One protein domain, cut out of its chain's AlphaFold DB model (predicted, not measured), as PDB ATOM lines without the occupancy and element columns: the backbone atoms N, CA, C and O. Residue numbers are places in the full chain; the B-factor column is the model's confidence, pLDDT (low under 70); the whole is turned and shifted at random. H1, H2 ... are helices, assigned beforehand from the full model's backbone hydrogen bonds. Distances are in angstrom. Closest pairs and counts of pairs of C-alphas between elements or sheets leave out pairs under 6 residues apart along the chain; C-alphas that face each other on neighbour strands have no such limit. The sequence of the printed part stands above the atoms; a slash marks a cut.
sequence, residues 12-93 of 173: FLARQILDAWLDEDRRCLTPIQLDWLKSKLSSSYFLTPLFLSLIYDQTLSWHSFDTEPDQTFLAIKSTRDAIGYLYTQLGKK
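Overview. This is residues 12 to 93 of the 173 residues of the protein "Hypothetical protein" of Rotaria sp. Silwood1 (UniProt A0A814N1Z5). The longest helix, H5, stands at one end of a row of three helices, with H3 in the middle and H1 at the other end. H2 and the short H4 make a loose second layer over one side of this row. The printed part has 82 residues with five named helices, H1 to H5 in chain order, and no named strand; the class is all helix. The whole is compact, with a radius of gyration of the C-alphas of 12.0 A, and rounded, spanning 31 by 30 by 19 A.

Arrangement. H5, residues 79 to 93, touches H3, residues 49 to 59, closest at the C-alphas of Phe 51 and Thr 79, 5.1 A. They run the same way at a shallow tilt of 33 degrees, only just short of steep. With residues 82 to 85 alone, H5 only just touches H4, residues 71 to 74, over 3 pairs of C-alphas within 8 A; the closest are Phe 73 and Tyr 85, 6.8 A. H3 only just touches H1, residues 12 to 24, of which 14 to 18 alone take part, again with 3 pairs; the closest C-alphas are Leu 18 and Tyr 56, 6.8 A. These two run the same way at a steep tilt of 46 degrees. H2, residues 31 to 41, and H3 are near each other, with 12 pairs of C-alphas within 10 A. H2 is close to but not clearly touching H1, 7.2 A between C-alphas 14 and 41. H1 and H5 are apart. Every O i to N i+4 pair is within hydrogen-bond range in H1, H3 and H5, and 5 of 7 in H2; H4 is too short for one.

Along the chain. H5 measures 21.1 A, H1 18.5 A, H3 15.5 A and H2 15.3 A. C-alpha 12 begins H1 at (-2.910, 17.834, -1.098); C-alpha 93 ends H5 at (-34.452, 22.556, 7.639).

Size, cuts and confidence. The C-alphas farthest apart, Phe 12 and Lys 92, are 33.2 A apart. The printed part has no cut. The link from H3 to H4 is long. Residues 43 to 46 are under pLDDT 70.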
ATOM      1  N   PHE A  12      -3.480  18.819  -2.017       86.50
ATOM      2  CA  PHE A  12      -2.910  17.834  -1.098       86.50
ATOM      3  C   PHE A  12      -3.114  18.212   0.376       86.50
ATOM      4  O   PHE A  12      -3.518  17.374   1.180       86.50
ATOM      5  N   LEU A  13      -2.858  19.473   0.730       87.88
ATOM      6  CA  LEU A  13      -3.058  19.991   2.080       87.88
ATOM      7  C   LEU A  13      -4.549  20.057   2.423       87.88
ATOM      8  O   LEU A  13      -4.933  19.702   3.531       87.88
ATOM      9  N   ALA A  14      -5.391  20.442   1.464       88.81
ATOM     10  CA  ALA A  14      -6.843  20.451   1.621       88.81
ATOM     11  C   ALA A  14      -7.386  19.074   1.993       88.81
ATOM     12  O   ALA A  14      -8.209  18.950   2.894       88.81
ATOM     13  N   ARG A  15      -6.895  18.042   1.300       88.75
ATOM     14  CA  ARG A  15      -7.303  16.664   1.537       88.75
ATOM     15  C   ARG A  15      -6.839  16.164   2.897       88.75
ATOM     16  O   ARG A  15      -7.647  15.603   3.615       88.75
ATOM     17  N   GLN A  16      -5.595  16.450   3.283       90.88
ATOM     18  CA  GLN A  16      -5.109  16.119   4.625       90.88
ATOM     19  C   GLN A  16      -5.930  16.782   5.732       90.88
ATOM     20  O   GLN A  16      -6.241  16.134   6.726       90.88
ATOM     21  N   ILE A  17      -6.284  18.058   5.567       91.31
ATOM     22  CA  ILE A  17      -7.119  18.777   6.538       91.31
ATOM     23  C   ILE A  17      -8.514  18.151   6.606       91.31
ATOM     24  O   ILE A  17      -9.029  17.929   7.696       91.31
ATOM     25  N   LEU A  18      -9.111  17.843   5.453       90.94
ATOM     26  CA  LEU A  18     -10.439  17.243   5.389       90.94
ATOM     27  C   LEU A  18     -10.463  15.841   6.009       90.94
ATOM     28  O   LEU A  18     -11.372  15.547   6.776       90.94
ATOM     29  N   ASP A  19      -9.456  15.013   5.733       91.25
ATOM     30  CA  ASP A  19      -9.316  13.686   6.338       91.25
ATOM     31  C   ASP A  19      -9.147  13.803   7.866       91.25
ATOM     32  O   ASP A  19      -9.839  13.115   8.613       91.25
ATOM     33  N   ALA A  20      -8.326  14.746   8.346       92.81
ATOM     34  CA  ALA A  20      -8.149  14.989   9.779       92.81
ATOM     35  C   ALA A  20      -9.449  15.438  10.475       92.81
ATOM     36  O   ALA A  20      -9.763  14.946  11.556       92.81
ATOM     37  N   TRP A  21     -10.222  16.336   9.855       93.81
ATOM     38  CA  TRP A  21     -11.515  16.770  10.395       93.81
ATOM     39  C   TRP A  21     -12.573  15.660  10.363       93.81
ATOM     40  O   TRP A  21     -13.406  15.569  11.262       93.81
ATOM     41  N   LEU A  22     -12.572  14.809   9.333       92.25
ATOM     42  CA  LEU A  22     -13.465  13.648   9.279       92.25
ATOM     43  C   LEU A  22     -13.122  12.634  10.377       92.25
ATOM     44  O   LEU A  22     -14.032  12.107  11.018       92.25
ATOM     45  N   ASP A  23     -11.834  12.399  10.629       93.38
ATOM     46  CA  ASP A  23     -11.374  11.513  11.699       93.38
ATOM     47  C   ASP A  23     -11.728  12.058  13.093       93.38
ATOM     48  O   ASP A  23     -12.186  11.295  13.951       93.38
ATOM     49  N   GLU A  24     -11.578  13.370  13.311       93.75
ATOM     50  CA  GLU A  24     -11.947  14.050  14.562       93.75
ATOM     51  C   GLU A  24     -13.436  13.856  14.899       93.75
ATOM     52  O   GLU A  24     -13.773  13.430  16.009       93.75
ATOM     53  N   ASP A  25     -14.313  14.032  13.907       90.88
ATOM     54  CA  ASP A  25     -15.764  13.843  14.038       90.88
ATOM     55  C   ASP A  25     -16.215  12.374  13.867       90.88
ATOM     56  O   ASP A  25     -17.414  12.073  13.853       90.88
ATOM     57  N   ARG A  26     -15.269  11.424  13.758       89.62
ATOM     58  CA  ARG A  26     -15.509   9.981  13.534       89.62
ATOM     59  C   ARG A  26     -16.435   9.698  12.347       89.62
ATOM     60  O   ARG A  26     -17.274   8.788  12.380       89.62
ATOM     61  N   ARG A  27     -16.299  10.487  11.286       87.31
ATOM     62  CA  ARG A  27     -17.119  10.414  10.083       87.31
ATOM     63  C   ARG A  27     -16.387   9.632   8.996       87.31
ATOM     64  O   ARG A  27     -15.340  10.038   8.517       87.31
ATOM     65  N   CYS A  28     -16.993   8.542   8.533       87.69
ATOM     66  CA  CYS A  28     -16.512   7.802   7.366       87.69
ATOM     67  C   CYS A  28     -17.436   8.039   6.171       87.69
ATOM     68  O   CYS A  28     -18.626   7.721   6.229       87.69
ATOM     69  N   LEU A  29     -16.877   8.572   5.086       88.06
ATOM     70  CA  LEU A  29     -17.582   8.759   3.821       88.06
ATOM     71  C   LEU A  29     -17.471   7.510   2.945       88.06
ATOM     72  O   LEU A  29     -16.450   6.819   2.942       88.06
ATOM     73  N   THR A  30     -18.523   7.222   2.180       89.19
ATOM     74  CA  THR A  30     -18.484   6.136   1.190       89.19
ATOM     75  C   THR A  30     -17.572   6.510   0.012       89.19
ATOM     76  O   THR A  30     -17.334   7.696  -0.235       89.19
ATOM     77  N   PRO A  31     -17.074   5.536  -0.777       87.81
ATOM     78  CA  PRO A  31     -16.256   5.833  -1.956       87.81
ATOM     79  C   PRO A  31     -16.939   6.798  -2.937       87.81
ATOM     80  O   PRO A  31     -16.294   7.689  -3.477       87.81
ATOM     81  N   ILE A  32     -18.261   6.665  -3.092       88.50
ATOM     82  CA  ILE A  32     -19.079   7.518  -3.960       88.50
ATOM     83  C   ILE A  32     -19.133   8.956  -3.411       88.50
ATOM     84  O   ILE A  32     -18.952   9.910  -4.163       88.50
ATOM     85  N   GLN A  33     -19.303   9.125  -2.097       89.62
ATOM     86  CA  GLN A  33     -19.298  10.440  -1.439       89.62
ATOM     87  C   GLN A  33     -17.933  11.130  -1.522       89.62
ATOM     88  O   GLN A  33     -17.852  12.342  -1.736       89.62
ATOM     89  N   LEU A  34     -16.847  10.360  -1.411       88.38
ATOM     90  CA  LEU A  34     -15.494  10.875  -1.621       88.38
ATOM     91  C   LEU A  34     -15.296  11.375  -3.055       88.38
ATOM     92  O   LEU A  34     -14.635  12.394  -3.260       88.38
ATOM     93  N   ASP A  35     -15.886  10.711  -4.050       89.00
ATOM     94  CA  ASP A  35     -15.823  11.168  -5.440       89.00
ATOM     95  C   ASP A  35     -16.537  12.513  -5.647       89.00
ATOM     96  O   ASP A  35     -16.048  13.357  -6.406       89.00
ATOM     97  N   TRP A  36     -17.621  12.783  -4.909       89.25
ATOM     98  CA  TRP A  36     -18.289  14.092  -4.939       89.25
ATOM     99  C   TRP A  36     -17.353  15.214  -4.472       89.25
ATOM    100  O   TRP A  36     -17.323  16.286  -5.084       89.25
ATOM    101  N   LEU A  37     -16.542  14.956  -3.441       88.25
ATOM    102  CA  LEU A  37     -15.575  15.915  -2.896       88.25
ATOM    103  C   LEU A  37     -14.364  16.132  -3.801       88.25
ATOM    104  O   LEU A  37     -13.926  17.273  -3.955       88.25
ATOM    105  N   LYS A  38     -13.843  15.076  -4.441       86.12
ATOM    106  CA  LYS A  38     -12.684  15.182  -5.350       86.12
ATOM    107  C   LYS A  38     -12.904  16.251  -6.418       86.12
ATOM    108  O   LYS A  38     -12.037  17.092  -6.628       86.12
ATOM    109  N   SER A  39     -14.104  16.290  -7.003       83.75
ATOM    110  CA  SER A  39     -14.469  17.296  -8.009       83.75
ATOM    111  C   SER A  39     -14.329  18.747  -7.517       83.75
ATOM    112  O   SER A  39     -14.074  19.648  -8.314       83.75
ATOM    113  N   LYS A  40     -14.476  18.978  -6.206       85.81
ATOM    114  CA  LYS A  40     -14.368  20.301  -5.575       85.81
ATOM    115  C   LYS A  40     -12.927  20.658  -5.235       85.81
ATOM    116  O   LYS A  40     -12.543  21.814  -5.388       85.81
ATOM    117  N   LEU A  41     -12.142  19.675  -4.799       83.25
ATOM    118  CA  LEU A  41     -10.757  19.869  -4.366       83.25
ATOM    119  C   LEU A  41      -9.791  20.082  -5.537       83.25
ATOM    120  O   LEU A  41      -8.853  20.865  -5.411       83.25
ATOM    121  N   SER A  42     -10.049  19.464  -6.694       80.44
ATOM    122  CA  SER A  42      -9.186  19.614  -7.877       80.44
ATOM    123  C   SER A  42      -9.288  20.999  -8.542       80.44
ATOM    124  O   SER A  42      -8.502  21.335  -9.428       80.44
ATOM    125  N   SER A  43     -10.229  21.848  -8.112       69.69
ATOM    126  CA  SER A  43     -10.337  23.236  -8.573       69.69
ATOM    127  C   SER A  43      -9.369  24.144  -7.800       69.69
ATOM    128  O   SER A  43      -9.744  24.857  -6.868       69.69
ATOM    129  N   SER A  44      -8.092  24.125  -8.192       59.09
ATOM    130  CA  SER A  44      -6.999  24.807  -7.474       59.09
ATOM    131  C   SER A  44      -7.118  26.341  -7.390       59.09
ATOM    132  O   SER A  44      -6.406  26.949  -6.595       59.09
ATOM    133  N   TYR A  45      -7.966  26.991  -8.193       63.94
ATOM    134  CA  TYR A  45      -8.023  28.460  -8.262       63.94
ATOM    135  C   TYR A  45      -8.863  29.105  -7.137       63.94
ATOM    136  O   TYR A  45      -8.718  30.294  -6.871       63.94
ATOM    137  N   PHE A  46      -9.720  28.345  -6.445       69.62
ATOM    138  CA  PHE A  46     -10.696  28.900  -5.482       69.62
ATOM    139  C   PHE A  46     -10.614  28.277  -4.086       69.62
ATOM    140  O   PHE A  46     -11.472  28.522  -3.232       69.62
ATOM    141  N   LEU A  47      -9.603  27.448  -3.853       82.19
ATOM    142  CA  LEU A  47      -9.513  26.640  -2.656       82.19
ATOM    143  C   LEU A  47      -9.068  27.503  -1.462       82.19
ATOM    144  O   LEU A  47      -7.891  27.784  -1.256       82.19
ATOM    145  N   THR A  48     -10.049  27.969  -0.692       87.38
ATOM    146  CA  THR A  48      -9.853  28.796   0.506       87.38
ATOM    147  C   THR A  48     -10.208  28.002   1.764       87.38
ATOM    148  O   THR A  48     -11.062  27.115   1.687       87.38
ATOM    149  N   PRO A  49      -9.628  28.318   2.937       88.06
ATOM    150  CA  PRO A  49     -10.003  27.662   4.193       88.06
ATOM    151  C   PRO A  49     -11.507  27.742   4.492       88.06
ATOM    152  O   PRO A  49     -12.105  26.750   4.895       88.06
ATOM    153  N   LEU A  50     -12.140  28.890   4.208       88.69
ATOM    154  CA  LEU A  50     -13.590  29.061   4.341       88.69
ATOM    155  C   LEU A  50     -14.361  28.124   3.404       88.69
ATOM    156  O   LEU A  50     -15.311  27.478   3.832       88.69
ATOM    157  N   PHE A  51     -13.953  28.025   2.135       90.50
ATOM    158  CA  PHE A  51     -14.580  27.095   1.194       90.50
ATOM    159  C   PHE A  51     -14.452  25.646   1.667       90.50
ATOM    160  O   PHE A  51     -15.437  24.914   1.647       90.50
ATOM    161  N   LEU A  52     -13.266  25.246   2.137       90.94
ATOM    162  CA  LEU A  52     -13.042  23.897   2.648       90.94
ATOM    163  C   LEU A  52     -13.923  23.605   3.869       90.94
ATOM    164  O   LEU A  52     -14.564  22.559   3.902       90.94
ATOM    165  N   SER A  53     -14.019  24.545   4.817       91.19
ATOM    166  CA  SER A  53     -14.906  24.432   5.984       91.19
ATOM    167  C   SER A  53     -16.375  24.305   5.578       91.19
ATOM    168  O   SER A  53     -17.083  23.457   6.110       91.19
ATOM    169  N   LEU A  54     -16.835  25.106   4.610       91.88
ATOM    170  CA  LEU A  54     -18.218  25.057   4.122       91.88
ATOM    171  C   LEU A  54     -18.550  23.707   3.487       91.88
ATOM    172  O   LEU A  54     -19.633  23.176   3.721       91.88
ATOM    173  N   ILE A  55     -17.635  23.167   2.674       91.81
ATOM    174  CA  ILE A  55     -17.797  21.859   2.033       91.81
ATOM    175  C   ILE A  55     -17.765  20.743   3.076       91.81
ATOM    176  O   ILE A  55     -18.626  19.867   3.028       91.81
ATOM    177  N   TYR A  56     -16.828  20.796   4.025       91.69
ATOM    178  CA  TYR A  56     -16.746  19.850   5.135       91.69
ATOM    179  C   TYR A  56     -18.043  19.813   5.949       91.69
ATOM    180  O   TYR A  56     -18.595  18.733   6.150       91.69
ATOM    181  N   ASP A  57     -18.601  20.970   6.312       89.69
ATOM    182  CA  ASP A  57     -19.864  21.039   7.054       89.69
ATOM    183  C   ASP A  57     -21.016  20.342   6.303       89.69
ATOM    184  O   ASP A  57     -21.875  19.723   6.931       89.69
ATOM    185  N   GLN A  58     -21.021  20.358   4.961       88.50
ATOM    186  CA  GLN A  58     -22.032  19.614   4.196       88.50
ATOM    187  C   GLN A  58     -21.875  18.099   4.344       88.50
ATOM    188  O   GLN A  58     -22.878  17.388   4.394       88.50
ATOM    189  N   THR A  59     -20.645  17.595   4.468       90.00
ATOM    190  CA  THR A  59     -20.385  16.151   4.613       90.00
ATOM    191  C   THR A  59     -20.968  15.573   5.904       90.00
ATOM    192  O   THR A  59     -21.344  14.398   5.943       90.00
ATOM    193  N   LEU A  60     -21.113  16.404   6.942       87.88
ATOM    194  CA  LEU A  60     -21.711  16.018   8.220       87.88
ATOM    195  C   LEU A  60     -23.218  15.752   8.102       87.88
ATOM    196  O   LEU A  60     -23.775  14.998   8.898       87.88
ATOM    197  N   SER A  61     -23.875  16.333   7.095       84.69
ATOM    198  CA  SER A  61     -25.308  16.144   6.845       84.69
ATOM    199  C   SER A  61     -25.640  14.891   6.030       84.69
ATOM    200  O   SER A  61     -26.790  14.459   6.031       84.69
ATOM    201  N   TRP A  62     -24.660  14.297   5.343       89.38
ATOM    202  CA  TRP A  62     -24.891  13.149   4.463       89.38
ATOM    203  C   TRP A  62     -25.112  11.871   5.257       89.38
ATOM    204  O   TRP A  62     -24.417  11.602   6.238       89.38
ATOM    205  N   HIS A  63     -26.017  11.024   4.789       86.94
ATOM    206  CA  HIS A  63     -26.242   9.686   5.312       86.94
ATOM    207  C   HIS A  63     -25.477   8.638   4.501       86.94
ATOM    208  O   HIS A  63     -25.124   8.839   3.345       86.94
ATOM    209  N   SER A  64     -25.208   7.470   5.089       85.44
ATOM    210  CA  SER A  64     -24.490   6.390   4.388       85.44
ATOM    211  C   SER A  64     -25.279   5.790   3.220       85.44
ATOM    212  O   SER A  64     -24.687   5.171   2.343       85.44
ATOM    213  N   PHE A  65     -26.606   5.940   3.232       86.19
ATOM    214  CA  PHE A  65     -27.506   5.457   2.185       86.19
ATOM    215  C   PHE A  65     -27.743   6.484   1.070       86.19
ATOM    216  O   PHE A  65     -28.444   6.166   0.112       86.19
ATOM    217  N   ASP A  66     -27.173   7.689   1.167       84.88
ATOM    218  CA  ASP A  66     -27.245   8.671   0.087       84.88
ATOM    219  C   ASP A  66     -26.358   8.190  -1.066       84.88
ATOM    220  O   ASP A  66     -25.130   8.311  -1.034       84.88
ATOM    221  N   THR A  67     -26.985   7.582  -2.072       81.12
ATOM    222  CA  THR A  67     -26.314   7.050  -3.266       81.12
ATOM    223  C   THR A  67     -26.256   8.055  -4.409       81.12
ATOM    224  O   THR A  67     -25.415   7.922  -5.296       81.12
ATOM    225  N   GLU A  68     -27.132   9.059  -4.391       83.94
ATOM    226  CA  GLU A  68     -27.193  10.114  -5.398       83.94
ATOM    227  C   GLU A  68     -26.792  11.461  -4.786       83.94
ATOM    228  O   GLU A  68     -27.296  11.827  -3.722       83.94
ATOM    229  N   PRO A  69     -25.897  12.217  -5.441       81.69
ATOM    230  CA  PRO A  69     -25.508  13.528  -4.956       81.69
ATOM    231  C   PRO A  69     -26.629  14.544  -5.152       81.69
ATOM    232  O   PRO A  69     -27.297  14.577  -6.190       81.69
ATOM    233  N   ASP A  70     -26.749  15.472  -4.206       86.50
ATOM    234  CA  ASP A  70     -27.537  16.681  -4.408       86.50
ATOM    235  C   ASP A  70     -26.979  17.455  -5.618       86.50
ATOM    236  O   ASP A  70     -25.829  17.906  -5.631       86.50
ATOM    237  N   GLN A  71     -27.802  17.631  -6.651       86.69
ATOM    238  CA  GLN A  71     -27.422  18.354  -7.868       86.69
ATOM    239  C   GLN A  71     -26.974  19.789  -7.561       86.69
ATOM    240  O   GLN A  71     -26.061  20.314  -8.203       86.69
ATOM    241  N   THR A  72     -27.564  20.416  -6.541       87.31
ATOM    242  CA  THR A  72     -27.164  21.759  -6.114       87.31
ATOM    243  C   THR A  72     -25.796  21.763  -5.431       87.31
ATOM    244  O   THR A  72     -25.052  22.727  -5.599       87.31
ATOM    245  N   PHE A  73     -25.398  20.664  -4.776       90.31
ATOM    246  CA  PHE A  73     -24.039  20.488  -4.259       90.31
ATOM    247  C   PHE A  73     -23.031  20.313  -5.404       90.31
ATOM    248  O   PHE A  73     -21.986  20.973  -5.446       90.31
ATOM    249  N   LEU A  74     -23.351  19.482  -6.402       87.88
ATOM    250  CA  LEU A  74     -22.488  19.293  -7.575       87.88
ATOM    251  C   LEU A  74     -22.285  20.581  -8.383       87.88
ATOM    252  O   LEU A  74     -21.204  20.783  -8.938       87.88
ATOM    253  N   ALA A  75     -23.262  21.484  -8.381       89.44
ATOM    254  CA  ALA A  75     -23.171  22.770  -9.064       89.44
ATOM    255  C   ALA A  75     -22.217  23.783  -8.397       89.44
ATOM    256  O   ALA A  75     -21.824  24.745  -9.055       89.44
ATOM    257  N   ILE A  76     -21.811  23.579  -7.134       90.06
ATOM    258  CA  ILE A  76     -20.925  24.500  -6.399       90.06
ATOM    259  C   ILE A  76     -19.575  24.652  -7.117       90.06
ATOM    260  O   ILE A  76     -18.850  23.665  -7.277       90.06
ATOM    261  N   LYS A  77     -19.210  25.880  -7.504       86.94
ATOM    262  CA  LYS A  77     -17.919  26.195  -8.147       86.94
ATOM    263  C   LYS A  77     -17.131  27.291  -7.429       86.94
ATOM    264  O   LYS A  77     -15.973  27.520  -7.761       86.94
ATOM    265  N   SER A  78     -17.740  27.958  -6.453       88.00
ATOM    266  CA  SER A  78     -17.139  29.060  -5.705       88.00
ATOM    267  C   SER A  78     -17.561  29.053  -4.234       88.00
ATOM    268  O   SER A  78     -18.555  28.429  -3.860       88.00
ATOM    269  N   THR A  79     -16.851  29.817  -3.399       90.00
ATOM    270  CA  THR A  79     -17.243  30.070  -2.001       90.00
ATOM    271  C   THR A  79     -18.642  30.657  -1.893       90.00
ATOM    272  O   THR A  79     -19.403  30.273  -1.012       90.00
ATOM    273  N   ARG A  80     -19.025  31.539  -2.823       90.88
ATOM    274  CA  ARG A  80     -20.373  32.112  -2.855       90.88
ATOM    275  C   ARG A  80     -21.437  31.041  -3.091       90.88
ATOM    276  O   ARG A  80     -22.465  31.067  -2.422       90.88
ATOM    277  N   ASP A  81     -21.180  30.103  -3.998       91.88
ATOM    278  CA  ASP A  81     -22.110  29.000  -4.262       91.88
ATOM    279  C   ASP A  81     -22.221  28.078  -3.045       91.88
ATOM    280  O   ASP A  81     -23.320  27.645  -2.711       91.88
ATOM    281  N   ALA A  82     -21.110  27.828  -2.341       91.81
ATOM    282  CA  ALA A  82     -21.107  27.032  -1.115       91.81
ATOM    283  C   ALA A  82     -21.913  27.699   0.014       91.81
ATOM    284  O   ALA A  82     -22.709  27.034   0.673       91.81
ATOM    285  N   ILE A  83     -21.784  29.020   0.188       92.56
ATOM    286  CA  ILE A  83     -22.622  29.789   1.125       92.56
ATOM    287  C   ILE A  83     -24.096  29.710   0.704       92.56
ATOM    288  O   ILE A  83     -24.966  29.466   1.537       92.56
ATOM    289  N   GLY A  84     -24.394  29.874  -0.589       93.69
ATOM    290  CA  GLY A  84     -25.758  29.757  -1.110       93.69
ATOM    291  C   GLY A  84     -26.362  28.368  -0.880       93.69
ATOM    292  O   GLY A  84     -27.536  28.253  -0.517       93.69
ATOM    293  N   TYR A  85     -25.554  27.318  -1.033       93.62
ATOM    294  CA  TYR A  85     -25.944  25.946  -0.732       93.62
ATOM    295  C   TYR A  85     -26.272  25.775   0.755       93.62
ATOM    296  O   TYR A  85     -27.375  25.332   1.070       93.62
ATOM    297  N   LEU A  86     -25.387  26.219   1.657       93.00
ATOM    298  CA  LEU A  86     -25.622  26.203   3.107       93.00
ATOM    299  C   LEU A  86     -26.945  26.898   3.466       93.00
ATOM    300  O   LEU A  86     -27.789  26.322   4.150       93.00
ATOM    301  N   TYR A  87     -27.163  28.107   2.943       93.62
ATOM    302  CA  TYR A  87     -28.397  28.865   3.166       93.62
ATOM    303  C   TYR A  87     -29.639  28.117   2.679       93.62
ATOM    304  O   TYR A  87     -30.688  28.162   3.321       93.62
ATOM    305  N   THR A  88     -29.528  27.418   1.549       93.38
ATOM    306  CA  THR A  88     -30.626  26.622   0.997       93.38
ATOM    307  C   THR A  88     -30.934  25.417   1.884       93.38
ATOM    308  O   THR A  88     -32.103  25.147   2.153       93.38
ATOM    309  N   GLN A  89     -29.913  24.708   2.378       92.25
ATOM    310  CA  GLN A  89     -30.114  23.553   3.259       92.25
ATOM    311  C   GLN A  89     -30.701  23.967   4.615       92.25
ATOM    312  O   GLN A  89     -31.678  23.372   5.073       92.25
ATOM    313  N   LEU A  90     -30.193  25.043   5.222       93.50
ATOM    314  CA  LEU A  90     -30.735  25.567   6.480       93.50
ATOM    315  C   LEU A  90     -32.146  26.142   6.308       93.50
ATOM    316  O   LEU A  90     -33.008  25.926   7.161       93.50
ATOM    317  N   GLY A  91     -32.421  26.793   5.175       94.06
ATOM    318  CA  GLY A  91     -33.763  27.241   4.809       94.06
ATOM    319  C   GLY A  91     -34.759  26.084   4.693       94.06
ATOM    320  O   GLY A  91     -35.862  26.174   5.230       94.06
ATOM    321  N   LYS A  92     -34.364  24.963   4.074       92.62
ATOM    322  CA  LYS A  92     -35.185  23.739   4.029       92.62
ATOM    323  C   LYS A  92     -35.419  23.150   5.425       92.62
ATOM    324  O   LYS A  92     -36.538  22.738   5.716       92.62
ATOM    325  N   LYS A  93     -34.393  23.136   6.285       92.19
ATOM    326  CA  LYS A  93     -34.452  22.556   7.639       92.19
ATOM    327  C   LYS A  93     -35.357  23.342   8.595       92.19
ATOM    328  O   LYS A  93     -36.129  22.737   9.332       92.19
TER     329      LYS A  93